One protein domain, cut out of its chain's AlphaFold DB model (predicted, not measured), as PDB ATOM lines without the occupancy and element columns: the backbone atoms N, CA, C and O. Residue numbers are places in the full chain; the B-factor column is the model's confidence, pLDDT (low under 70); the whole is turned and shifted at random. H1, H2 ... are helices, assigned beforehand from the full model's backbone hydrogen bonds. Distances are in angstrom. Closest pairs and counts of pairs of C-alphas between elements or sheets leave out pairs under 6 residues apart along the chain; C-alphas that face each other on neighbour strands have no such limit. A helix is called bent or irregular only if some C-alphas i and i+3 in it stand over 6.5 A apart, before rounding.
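Overview. This is residues 258 to 345 of the 416 residues of an uncharacterized protein of Lasallia pustulata (UniProt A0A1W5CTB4). Picture a small helical head with a long arm: H1, H2 and H4a, the first arm of the bent helix H4, pack together at one end, and residues 325 to 345 of the second arm, H4b, stick out free. The printed part has 88 residues, with four named helices in the order H1, H2, H3, H4 and no named strand: all helix. It is only just extended, close to loose, with a radius of gyration of the C-alphas of 18.3 A, and spans 61 by 25 by 19 A.

Arrangement. Begin at H4, residues 306 to 345, assigned as one helix by its hydrogen bonds but bent: C-alphas 315 and 318 are 6.9 A apart. Its arms H4a, residues 306 to 315, and H4b, residues 318 to 345, stand at a steep tilt of 49 degrees. H1, residues 258 to 270, touches H4a with residues 258 to 261 alone; the closest C-alphas, of Ser 258 and Ile 310, are 5.5 A apart. H2, residues 277 to 286, touches H4a, closest at the C-alphas of Val 281 and Ile 306, 5.8 A. H1 and H2 touch, closest at the C-alphas of Ala 265 and Gln 280, 4.7 A. H3, residues 290 to 293, is close to H4b but not clearly touching: the closest C-alphas, of Leu 292 and Trp 320, are 6.7 A apart. In H1, H2, H4a and H4b every O i to N i+4 pair is within hydrogen-bond range; H3 is too short for one.

Along the chain. Find C-alpha 306 at (200.989, 104.764, 178.161), where H4a begins its 14.3 A; H4b runs 40.8 A to C-alpha 345 at (151.945, 130.429, 174.521). H1 begins at C-alpha 258, (197.163, 109.603, 184.384), and runs 18.2 A; H2 measures 14.1 A.

Size, cuts and confidence. The C-alphas farthest apart, of Asp 275 and Asp 345, are 61.1 A apart. The printed part has no cut, and the link from H3 to H4a is long. Residue 291 and residues 321 to 345 have pLDDT under 70.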
ATOM      1  N   SER A 258     196.240 110.627 183.881       79.31
ATOM      2  CA  SER A 258     197.163 109.603 184.384       79.31
ATOM      3  C   SER A 258     196.457 108.485 185.150       79.31
ATOM      4  O   SER A 258     196.745 107.312 184.930       79.31
ATOM      5  N   GLU A 259     195.524 108.828 186.033       79.75
ATOM      6  CA  GLU A 259     194.787 107.872 186.858       79.75
ATOM      7  C   GLU A 259     193.754 107.119 186.010       79.75
ATOM      8  O   GLU A 259     193.664 105.897 186.106       79.75
ATOM      9  N   TYR A 260     193.051 107.818 185.108       82.50
ATOM     10  CA  TYR A 260     192.108 107.219 184.152       82.50
ATOM     11  C   TYR A 260     192.768 106.138 183.281       82.50
ATOM     12  O   TYR A 260     192.291 105.001 183.227       82.50
ATOM     13  N   VAL A 261     193.889 106.470 182.621       83.88
ATOM     14  CA  VAL A 261     194.608 105.508 181.771       83.88
ATOM     15  C   VAL A 261     195.181 104.374 182.619       83.88
ATOM     16  O   VAL A 261     195.078 103.218 182.216       83.88
ATOM     17  N   THR A 262     195.713 104.664 183.812       82.88
ATOM     18  CA  THR A 262     196.240 103.631 184.722       82.88
ATOM     19  C   THR A 262     195.148 102.655 185.167       82.88
ATOM     20  O   THR A 262     195.363 101.448 185.108       82.88
ATOM     21  N   ALA A 263     193.958 103.139 185.531       77.81
ATOM     22  CA  ALA A 263     192.837 102.294 185.939       77.81
ATOM     23  C   ALA A 263     192.382 101.344 184.817       77.81
ATOM     24  O   ALA A 263     192.210 100.145 185.055       77.81
ATOM     25  N   ILE A 264     192.244 101.842 183.580       77.50
ATOM     26  CA  ILE A 264     191.882 101.002 182.426       77.50
ATOM     27  C   ILE A 264     193.017 100.037 182.061       77.50
ATOM     28  O   ILE A 264     192.751  98.866 181.797       77.50
ATOM     29  N   ALA A 265     194.276 100.475 182.109       79.88
ATOM     30  CA  ALA A 265     195.439  99.621 181.878       79.88
ATOM     31  C   ALA A 265     195.518  98.460 182.890       79.88
ATOM     32  O   ALA A 265     195.764  97.311 182.510       79.88
ATOM     33  N   THR A 266     195.244  98.731 184.171       80.44
ATOM     34  CA  THR A 266     195.150  97.715 185.228       80.44
ATOM     35  C   THR A 266     193.975  96.762 185.001       80.44
ATOM     36  O   THR A 266     194.156  95.550 185.127       80.44
ATOM     37  N   ALA A 267     192.799  97.266 184.613       71.31
ATOM     38  CA  ALA A 267     191.640  96.428 184.301       71.31
ATOM     39  C   ALA A 267     191.889  95.517 183.081       71.31
ATOM     40  O   ALA A 267     191.650  94.315 183.156       71.31
ATOM     41  N   ALA A 268     192.450  96.056 181.992       73.75
ATOM     42  CA  ALA A 268     192.792  95.291 180.792       73.75
ATOM     43  C   ALA A 268     193.798  94.167 181.098       73.75
ATOM     44  O   ALA A 268     193.622  93.039 180.638       73.75
ATOM     45  N   LYS A 269     194.815  94.436 181.932       81.25
ATOM     46  CA  LYS A 269     195.735  93.406 182.450       81.25
ATOM     47  C   LYS A 269     195.013  92.353 183.292       81.25
ATOM     48  O   LYS A 269     195.213  91.164 183.067       81.25
ATOM     49  N   GLY A 270     194.129  92.767 184.202       71.31
ATOM     50  CA  GLY A 270     193.310  91.856 185.013       71.31
ATOM     51  C   GLY A 270     192.379  90.946 184.197       71.31
ATOM     52  O   GLY A 270     192.032  89.862 184.658       71.31
ATOM     53  N   CYS A 271     192.015  91.355 182.978       74.50
ATOM     54  CA  CYS A 271     191.203  90.576 182.042       74.50
ATOM     55  C   CYS A 271     192.008  89.803 180.976       74.50
ATOM     56  O   CYS A 271     191.392  89.187 180.110       74.50
ATOM     57  N   GLY A 272     193.349  89.828 181.001       80.88
ATOM     58  CA  GLY A 272     194.183  89.158 179.989       80.88
ATOM     59  C   GLY A 272     194.098  89.788 178.591       80.88
ATOM     60  O   GLY A 272     194.148  89.084 177.587       80.88
ATOM     61  N   GLN A 273     193.889  91.106 178.524       74.62
ATOM     62  CA  GLN A 273     193.829  91.893 177.281       74.62
ATOM     63  C   GLN A 273     194.878  93.027 177.250       74.62
ATOM     64  O   GLN A 273     195.123  93.645 176.214       74.62
ATOM     65  N   GLY A 274     195.532  93.302 178.383       79.56
ATOM     66  CA  GLY A 274     196.501  94.388 178.574       79.56
ATOM     67  C   GLY A 274     197.973  93.980 178.449       79.56
ATOM     68  O   GLY A 274     198.818  94.603 179.093       79.56
ATOM     69  N   ASP A 275     198.281  92.934 177.682       85.19
ATOM     70  CA  ASP A 275     199.617  92.316 177.624       85.19
ATOM     71  C   ASP A 275     200.696  93.219 176.994       85.19
ATOM     72  O   ASP A 275     201.886  93.034 177.248       85.19
ATOM     73  N   THR A 276     200.301  94.230 176.212       89.12
ATOM     74  CA  THR A 276     201.203  95.258 175.662       89.12
ATOM     75  C   THR A 276     200.757  96.654 176.092       89.12
ATOM     76  O   THR A 276     199.589  96.867 176.428       89.12
ATOM     77  N   GLU A 277     201.664  97.639 176.105       89.12
ATOM     78  CA  GLU A 277     201.263  99.038 176.342       89.12
ATOM     79  C   GLU A 277     200.268  99.526 175.291       89.12
ATOM     80  O   GLU A 277     199.296 100.189 175.645       89.12
ATOM     81  N   PHE A 278     200.443  99.117 174.033       90.12
ATOM     82  CA  PHE A 278     199.533  99.481 172.958       90.12
ATOM     83  C   PHE A 278     198.100  98.997 173.205       90.12
ATOM     84  O   PHE A 278     197.176  99.794 173.067       90.12
ATOM     85  N   THR A 279     197.875  97.746 173.634       87.12
ATOM     86  CA  THR A 279     196.498  97.299 173.920       87.12
ATOM     87  C   THR A 279     195.908  98.020 175.130       87.12
ATOM     88  O   THR A 279     194.749  98.422 175.081       87.12
ATOM     89  N   GLN A 280     196.697  98.287 176.179       86.31
ATOM     90  CA  GLN A 280     196.262  99.109 177.323       86.31
ATOM     91  C   GLN A 280     195.850 100.531 176.886       86.31
ATOM     92  O   GLN A 280     194.796 101.022 177.296       86.31
ATOM     93  N   VAL A 281     196.640 101.169 176.016       90.06
ATOM     94  CA  VAL A 281     196.359 102.492 175.434       90.06
ATOM     95  C   VAL A 281     195.135 102.460 174.517       90.06
ATOM     96  O   VAL A 281     194.287 103.345 174.609       90.06
ATOM     97  N   LEU A 282     194.978 101.428 173.685       87.56
ATOM     98  CA  LEU A 282     193.825 101.261 172.798       87.56
ATOM     99  C   LEU A 282     192.526 101.029 173.587       87.56
ATOM    100  O   LEU A 282     191.497 101.618 173.259       87.56
ATOM    101  N   HIS A 283     192.567 100.251 174.676       81.50
ATOM    102  CA  HIS A 283     191.441 100.129 175.609       81.50
ATOM    103  C   HIS A 283     191.090 101.480 176.251       81.50
ATOM    104  O   HIS A 283     189.911 101.838 176.301       81.50
ATOM    105  N   ALA A 284     192.089 102.259 176.685       84.44
ATOM    106  CA  ALA A 284     191.865 103.597 177.232       84.44
ATOM    107  C   ALA A 284     191.288 104.567 176.183       84.44
ATOM    108  O   ALA A 284     190.351 105.295 176.486       84.44
ATOM    109  N   PHE A 285     191.761 104.534 174.934       86.38
ATOM    110  CA  PHE A 285     191.217 105.321 173.821       86.38
ATOM    111  C   PHE A 285     189.768 104.944 173.481       86.38
ATOM    112  O   PHE A 285     188.914 105.819 173.322       86.38
ATOM    113  N   CYS A 286     189.462 103.649 173.411       81.31
ATOM    114  CA  CYS A 286     188.112 103.155 173.146       81.31
ATOM    115  C   CYS A 286     187.118 103.504 174.264       81.31
ATOM    116  O   CYS A 286     185.939 103.709 173.969       81.31
ATOM    117  N   GLY A 287     187.590 103.629 175.509       76.19
ATOM    118  CA  GLY A 287     186.806 104.110 176.649       76.19
ATOM    119  C   GLY A 287     186.470 105.608 176.617       76.19
ATOM    120  O   GLY A 287     185.579 106.036 177.352       76.19
ATOM    121  N   ILE A 288     187.139 106.415 175.784       79.81
ATOM    122  CA  ILE A 288     186.839 107.846 175.639       79.81
ATOM    123  C   ILE A 288     185.613 108.024 174.738       79.81
ATOM    124  O   ILE A 288     185.500 107.405 173.678       79.81
ATOM    125  N   ASP A 289     184.706 108.919 175.129       73.38
ATOM    126  CA  ASP A 289     183.524 109.277 174.345       73.38
ATOM    127  C   ASP A 289     183.899 109.683 172.900       73.38
ATOM    128  O   ASP A 289     184.863 110.419 172.665       73.38
ATOM    129  N   SER A 290     183.151 109.190 171.909       72.00
ATOM    130  CA  SER A 290     183.443 109.421 170.488       72.00
ATOM    131  C   SER A 290     183.379 110.900 170.095       72.00
ATOM    132  O   SER A 290     184.097 111.319 169.183       72.00
ATOM    133  N   ASN A 291     182.601 111.717 170.810       69.31
ATOM    134  CA  ASN A 291     182.571 113.165 170.627       69.31
ATOM    135  C   ASN A 291     183.866 113.822 171.132       69.31
ATOM    136  O   ASN A 291     184.318 114.797 170.545       69.31
ATOM    137  N   LEU A 292     184.499 113.288 172.186       70.88
ATOM    138  CA  LEU A 292     185.751 113.831 172.728       70.88
ATOM    139  C   LEU A 292     186.971 113.462 171.881       70.88
ATOM    140  O   LEU A 292     187.871 114.292 171.720       70.88
ATOM    141  N   ARG A 293     186.964 112.270 171.267       80.75
ATOM    142  CA  ARG A 293     187.980 111.860 170.282       80.75
ATOM    143  C   ARG A 293     188.057 112.826 169.090       80.75
ATOM    144  O   ARG A 293     189.152 113.206 168.687       80.75
ATOM    145  N   HIS A 294     186.919 113.351 168.625       77.56
ATOM    146  CA  HIS A 294     186.867 114.344 167.541       77.56
ATOM    147  C   HIS A 294     187.597 115.672 167.834       77.56
ATOM    148  O   HIS A 294     187.930 116.389 166.893       77.56
ATOM    149  N   PHE A 295     187.942 116.000 169.086       75.81
ATOM    150  CA  PHE A 295     188.758 117.188 169.411       75.81
ATOM    151  C   PHE A 295     190.273 116.950 169.229       75.81
ATOM    152  O   PHE A 295     191.118 117.552 169.904       75.81
ATOM    153  N   GLY A 296     190.619 116.078 168.278       72.44
ATOM    154  CA  GLY A 296     191.975 115.676 167.925       72.44
ATOM    155  C   GLY A 296     192.619 114.785 168.982       72.44
ATOM    156  O   GLY A 296     193.725 115.087 169.431       72.44
ATOM    157  N   ILE A 297     191.918 113.742 169.421       83.38
ATOM    158  CA  ILE A 297     192.576 112.523 169.891       83.38
ATOM    159  C   ILE A 297     192.551 111.579 168.694       83.38
ATOM    160  O   ILE A 297     191.525 110.960 168.408       83.38
ATOM    161  N   ASP A 298     193.654 111.537 167.964       86.31
ATOM    162  CA  ASP A 298     193.825 110.592 166.868       86.31
ATOM    163  C   ASP A 298     193.967 109.166 167.440       86.31
ATOM    164  O   ASP A 298     194.282 108.991 168.623       86.31
ATOM    165  N   GLU A 299     193.678 108.142 166.635       87.94
ATOM    166  CA  GLU A 299     193.806 106.747 167.073       87.94
ATOM    167  C   GLU A 299     195.285 106.423 167.373       87.94
ATOM    168  O   GLU A 299     196.153 106.795 166.578       87.94
ATOM    169  N   PRO A 300     195.608 105.795 168.521       89.38
ATOM    170  CA  PRO A 300     196.992 105.520 168.890       89.38
ATOM    171  C   PRO A 300     197.661 104.567 167.890       89.38
ATOM    172  O   PRO A 300     197.076 103.578 167.459       89.38
ATOM    173  N   GLU A 301     198.925 104.836 167.565       89.56
ATOM    174  CA  GLU A 301     199.775 103.928 166.788       89.56
ATOM    175  C   GLU A 301     200.326 102.796 167.680       89.56
ATOM    176  O   GLU A 301     200.481 102.989 168.887       89.56
ATOM    177  N   GLU A 302     200.744 101.667 167.093       88.44
ATOM    178  CA  GLU A 302     201.294 100.490 167.809       88.44
ATOM    179  C   GLU A 302     202.493 100.792 168.735       88.44
ATOM    180  O   GLU A 302     202.773 100.041 169.666       88.44
ATOM    181  N   ARG A 303     203.204 101.900 168.490       89.19
ATOM    182  CA  ARG A 303     204.344 102.374 169.296       89.19
ATOM    183  C   ARG A 303     203.967 103.331 170.435       89.19
ATOM    184  O   ARG A 303     204.860 103.760 171.155       89.19
ATOM    185  N   THR A 304     202.695 103.707 170.570       90.69
ATOM    186  CA  THR A 304     202.249 104.726 171.535       90.69
ATOM    187  C   THR A 304     202.344 104.184 172.956       90.69
ATOM    188  O   THR A 304     201.585 103.287 173.331       90.69
ATOM    189  N   THR A 305     203.245 104.741 173.763       92.81
ATOM    190  CA  THR A 305     203.363 104.369 175.179       92.81
ATOM    191  C   THR A 305     202.203 104.915 176.012       92.81
ATOM    192  O   THR A 305     201.559 105.915 175.667       92.81
ATOM    193  N   ILE A 306     201.976 104.299 177.174       87.38
ATOM    194  CA  ILE A 306     200.989 104.764 178.161       87.38
ATOM    195  C   ILE A 306     201.248 106.230 178.543       87.38
ATOM    196  O   ILE A 306     200.314 107.031 178.618       87.38
ATOM    197  N   GLN A 307     202.517 106.609 178.714       89.38
ATOM    198  CA  GLN A 307     202.900 107.959 179.128       89.38
ATOM    199  C   GLN A 307     202.719 109.002 178.013       89.38
ATOM    200  O   GLN A 307     202.287 110.124 178.286       89.38
ATOM    201  N   GLU A 308     202.996 108.659 176.751       90.50
ATOM    202  CA  GLU A 308     202.708 109.539 175.609       90.50
ATOM    203  C   GLU A 308     201.206 109.772 175.443       90.50
ATOM    204  O   GLU A 308     200.788 110.909 175.212       90.50
ATOM    205  N   PHE A 309     200.387 108.734 175.641       91.81
ATOM    206  CA  PHE A 309     198.936 108.873 175.604       91.81
ATOM    207  C   PHE A 309     198.424 109.766 176.744       91.81
ATOM    208  O   PHE A 309     197.692 110.718 176.486       91.81
ATOM    209  N   ILE A 310     198.886 109.565 177.985       88.50
ATOM    210  CA  ILE A 310     198.573 110.448 179.128       88.50
ATOM    211  C   ILE A 310     198.957 111.909 178.828       88.50
ATOM    212  O   ILE A 310     198.171 112.825 179.085       88.50
ATOM    213  N   ASN A 311     200.128 112.147 178.230       88.62
ATOM    214  CA  ASN A 311     200.572 113.484 177.827       88.62
ATOM    215  C   ASN A 311     199.695 114.089 176.712       88.62
ATOM    216  O   ASN A 311     199.384 115.285 176.752       88.62
ATOM    217  N   LEU A 312     199.250 113.285 175.741       89.44
ATOM    218  CA  LEU A 312     198.297 113.704 174.709       89.44
ATOM    219  C   LEU A 312     196.952 114.103 175.328       89.44
ATOM    220  O   LEU A 312     196.454 115.190 175.024       89.44
ATOM    221  N   LEU A 313     196.398 113.272 176.217       86.50
ATOM    222  CA  LEU A 313     195.149 113.560 176.922       86.50
ATOM    223  C   LEU A 313     195.270 114.845 177.751       86.50
ATOM    224  O   LEU A 313     194.431 115.730 177.613       86.50
ATOM    225  N   ASN A 314     196.346 115.015 178.525       84.94
ATOM    226  CA  ASN A 314     196.608 116.237 179.294       84.94
ATOM    227  C   ASN A 314     196.674 117.493 178.411       84.94
ATOM    228  O   ASN A 314     196.049 118.506 178.726       84.94
ATOM    229  N   ARG A 315     197.351 117.424 177.256       84.81
ATOM    230  CA  ARG A 315     197.405 118.530 176.281       84.81
ATOM    231  C   ARG A 315     196.036 118.850 175.663       84.81
ATOM    232  O   ARG A 315     195.797 119.992 175.278       84.81
ATOM    233  N   LYS A 316     195.141 117.864 175.544       83.81
ATOM    234  CA  LYS A 316     193.801 118.011 174.940       83.81
ATOM    235  C   LYS A 316     192.694 118.311 175.961       83.81
ATOM    236  O   LYS A 316     191.675 118.878 175.575       83.81
ATOM    237  N   LYS A 317     192.933 118.057 177.254       79.19
ATOM    238  CA  LYS A 317     192.046 118.322 178.403       79.19
ATOM    239  C   LYS A 317     191.416 119.722 178.353       79.19
ATOM    240  O   LYS A 317     190.204 119.866 178.498       79.19
ATOM    241  N   VAL A 318     192.222 120.747 178.052       71.69
ATOM    242  CA  VAL A 318     191.793 122.156 177.917       71.69
ATOM    243  C   VAL A 318     190.758 122.354 176.799       71.69
ATOM    244  O   VAL A 318     189.798 123.104 176.972       71.69
ATOM    245  N   ASN A 319     190.898 121.654 175.670       75.94
ATOM    246  CA  ASN A 319     189.946 121.751 174.561       75.94
ATOM    247  C   ASN A 319     188.594 121.128 174.933       75.94
ATOM    248  O   ASN A 319     187.554 121.697 174.600       75.94
ATOM    249  N   TRP A 320     188.591 120.005 175.661       75.56
ATOM    250  CA  TRP A 320     187.348 119.393 176.143       75.56
ATOM    251  C   TRP A 320     186.666 120.255 177.207       75.56
ATOM    252  O   TRP A 320     185.457 120.437 177.121       75.56
ATOM    253  N   PHE A 321     187.416 120.836 178.156       65.88
ATOM    254  CA  PHE A 321     186.868 121.795 179.127       65.88
ATOM    255  C   PHE A 321     186.159 122.963 178.423       65.88
ATOM    256  O   PHE A 321     185.008 123.264 178.736       65.88
ATOM    257  N   ASN A 322     186.810 123.575 177.427       69.19
ATOM    258  CA  ASN A 322     186.230 124.674 176.653       69.19
ATOM    259  C   ASN A 322     184.966 124.243 175.884       69.19
ATOM    260  O   ASN A 322     183.976 124.973 175.878       69.19
ATOM    261  N   HIS A 323     184.967 123.054 175.274       67.88
ATOM    262  CA  HIS A 323     183.804 122.511 174.567       67.88
ATOM    263  C   HIS A 323     182.632 122.186 175.510       67.88
ATOM    264  O   HIS A 323     181.489 122.543 175.215       67.88
ATOM    265  N   TYR A 324     182.892 121.565 176.666       63.62
ATOM    266  CA  TYR A 324     181.856 121.275 177.661       63.62
ATOM    267  C   TYR A 324     181.249 122.553 178.242       63.62
ATOM    268  O   TYR A 324     180.026 122.658 178.279       63.62
ATOM    269  N   ALA A 325     182.063 123.550 178.602       61.56
ATOM    270  CA  ALA A 325     181.565 124.835 179.096       61.56
ATOM    271  C   ALA A 325     180.675 125.557 178.063       61.56
ATOM    272  O   ALA A 325     179.658 126.154 178.420       61.56
ATOM    273  N   GLN A 326     181.009 125.469 176.770       60.34
ATOM    274  CA  GLN A 326     180.175 126.017 175.693       60.34
ATOM    275  C   GLN A 326     178.861 125.243 175.517       60.34
ATOM    276  O   GLN A 326     177.809 125.866 175.356       60.34
ATOM    277  N   ASN A 327     178.881 123.909 175.594       63.31
ATOM    278  CA  ASN A 327     177.662 123.098 175.508       63.31
ATOM    279  C   ASN A 327     176.753 123.265 176.730       63.31
ATOM    280  O   ASN A 327     175.546 123.382 176.555       63.31
ATOM    281  N   GLU A 328     177.302 123.359 177.942       56.16
ATOM    282  CA  GLU A 328     176.524 123.655 179.147       56.16
ATOM    283  C   GLU A 328     175.845 125.029 179.040       56.16
ATOM    284  O   GLU A 328     174.656 125.160 179.337       56.16
ATOM    285  N   GLN A 329     176.555 126.057 178.560       57.56
ATOM    286  CA  GLN A 329     175.960 127.374 178.311       57.56
ATOM    287  C   GLN A 329     174.885 127.330 177.216       57.56
ATOM    288  O   GLN A 329     173.845 127.980 177.354       57.56
ATOM    289  N   LYS A 330     175.101 126.550 176.149       66.62
ATOM    290  CA  LYS A 330     174.135 126.355 175.061       66.62
ATOM    291  C   LYS A 330     172.872 125.642 175.547       66.62
ATOM    292  O   LYS A 330     171.782 126.159 175.328       66.62
ATOM    293  N   GLU A 331     172.994 124.520 176.254       60.38
ATOM    294  CA  GLU A 331     171.839 123.775 176.763       60.38
ATOM    295  C   GLU A 331     171.076 124.590 177.819       60.38
ATOM    296  O   GLU A 331     169.850 124.671 177.777       60.38
ATOM    297  N   ASN A 332     171.777 125.294 178.718       57.75
ATOM    298  CA  ASN A 332     171.131 126.210 179.662       57.75
ATOM    299  C   ASN A 332     170.411 127.374 178.962       57.75
ATOM    300  O   ASN A 332     169.374 127.832 179.449       57.75
ATOM    301  N   LYS A 333     170.916 127.855 177.819       67.88
ATOM    302  CA  LYS A 333     170.217 128.845 176.989       67.88
ATOM    303  C   LYS A 333     168.973 128.240 176.332       67.88
ATOM    304  O   LYS A 333     167.895 128.810 176.469       67.88
ATOM    305  N   GLU A 334     169.093 127.078 175.697       64.69
ATOM    306  CA  GLU A 334     167.973 126.383 175.048       64.69
ATOM    307  C   GLU A 334     166.864 126.028 176.052       64.69
ATOM    308  O   GLU A 334     165.694 126.293 175.781       64.69
ATOM    309  N   ARG A 335     167.210 125.558 177.258       60.72
ATOM    310  CA  ARG A 335     166.263 125.352 178.371       60.72
ATOM    311  C   ARG A 335     165.561 126.657 178.780       60.72
ATOM    312  O   ARG A 335     164.340 126.671 178.927       60.72
ATOM    313  N   ARG A 336     166.294 127.772 178.919       60.94
ATOM    314  CA  ARG A 336     165.710 129.095 179.243       60.94
ATOM    315  C   ARG A 336     164.757 129.594 178.156       60.94
ATOM    316  O   ARG A 336     163.696 130.125 178.482       60.94
ATOM    317  N   ASP A 337     165.115 129.425 176.887       66.88
ATOM    318  CA  ASP A 337     164.304 129.884 175.760       66.88
ATOM    319  C   ASP A 337     163.077 128.972 175.525       66.88
ATOM    320  O   ASP A 337     161.987 129.477 175.258       66.88
ATOM    321  N   GLN A 338     163.173 127.659 175.784       60.03
ATOM    322  CA  GLN A 338     162.007 126.764 175.870       60.03
ATOM    323  C   GLN A 338     161.034 127.192 176.983       60.03
ATOM    324  O   GLN A 338     159.836 127.329 176.730       60.03
ATOM    325  N   CYS A 339     161.526 127.481 178.195       55.06
ATOM    326  CA  CYS A 339     160.684 127.974 179.293       55.06
ATOM    327  C   CYS A 339     159.995 129.313 178.967       55.06
ATOM    328  O   CYS A 339     158.860 129.538 179.393       55.06
ATOM    329  N   ARG A 340     160.645 130.195 178.195       57.50
ATOM    330  CA  ARG A 340     160.045 131.452 177.710       57.50
ATOM    331  C   ARG A 340     158.931 131.209 176.695       57.50
ATOM    332  O   ARG A 340     157.865 131.798 176.846       57.50
ATOM    333  N   ASN A 341     159.153 130.335 175.713       55.31
ATOM    334  CA  ASN A 341     158.157 130.019 174.686       55.31
ATOM    335  C   ASN A 341     156.898 129.389 175.301       55.31
ATOM    336  O   ASN A 341     155.794 129.861 175.044       55.31
ATOM    337  N   ILE A 342     157.065 128.408 176.199       57.34
ATOM    338  CA  ILE A 342     155.948 127.780 176.926       57.34
ATOM    339  C   ILE A 342     155.134 128.834 177.691       57.34
ATOM    340  O   ILE A 342     153.905 128.815 177.644       57.34
ATOM    341  N   LYS A 343     155.800 129.791 178.354       57.69
ATOM    342  CA  LYS A 343     155.103 130.876 179.054       57.69
ATOM    343  C   LYS A 343     154.347 131.798 178.089       57.69
ATOM    344  O   LYS A 343     153.181 132.084 178.336       57.69
ATOM    345  N   GLN A 344     154.971 132.223 176.987       58.50
ATOM    346  CA  GLN A 344     154.314 133.088 176.000       58.50
ATOM    347  C   GLN A 344     153.082 132.432 175.364       58.50
ATOM    348  O   GLN A 344     152.072 133.110 175.186       58.50
ATOM    349  N   ASP A 345     153.114 131.131 175.066       52.81
ATOM    350  CA  ASP A 345     151.945 130.429 174.521       52.81
ATOM    351  C   ASP A 345     150.826 130.236 175.561       52.81
ATOM    352  O   ASP A 345     149.644 130.286 175.199       52.81
TER     353      ASP A 345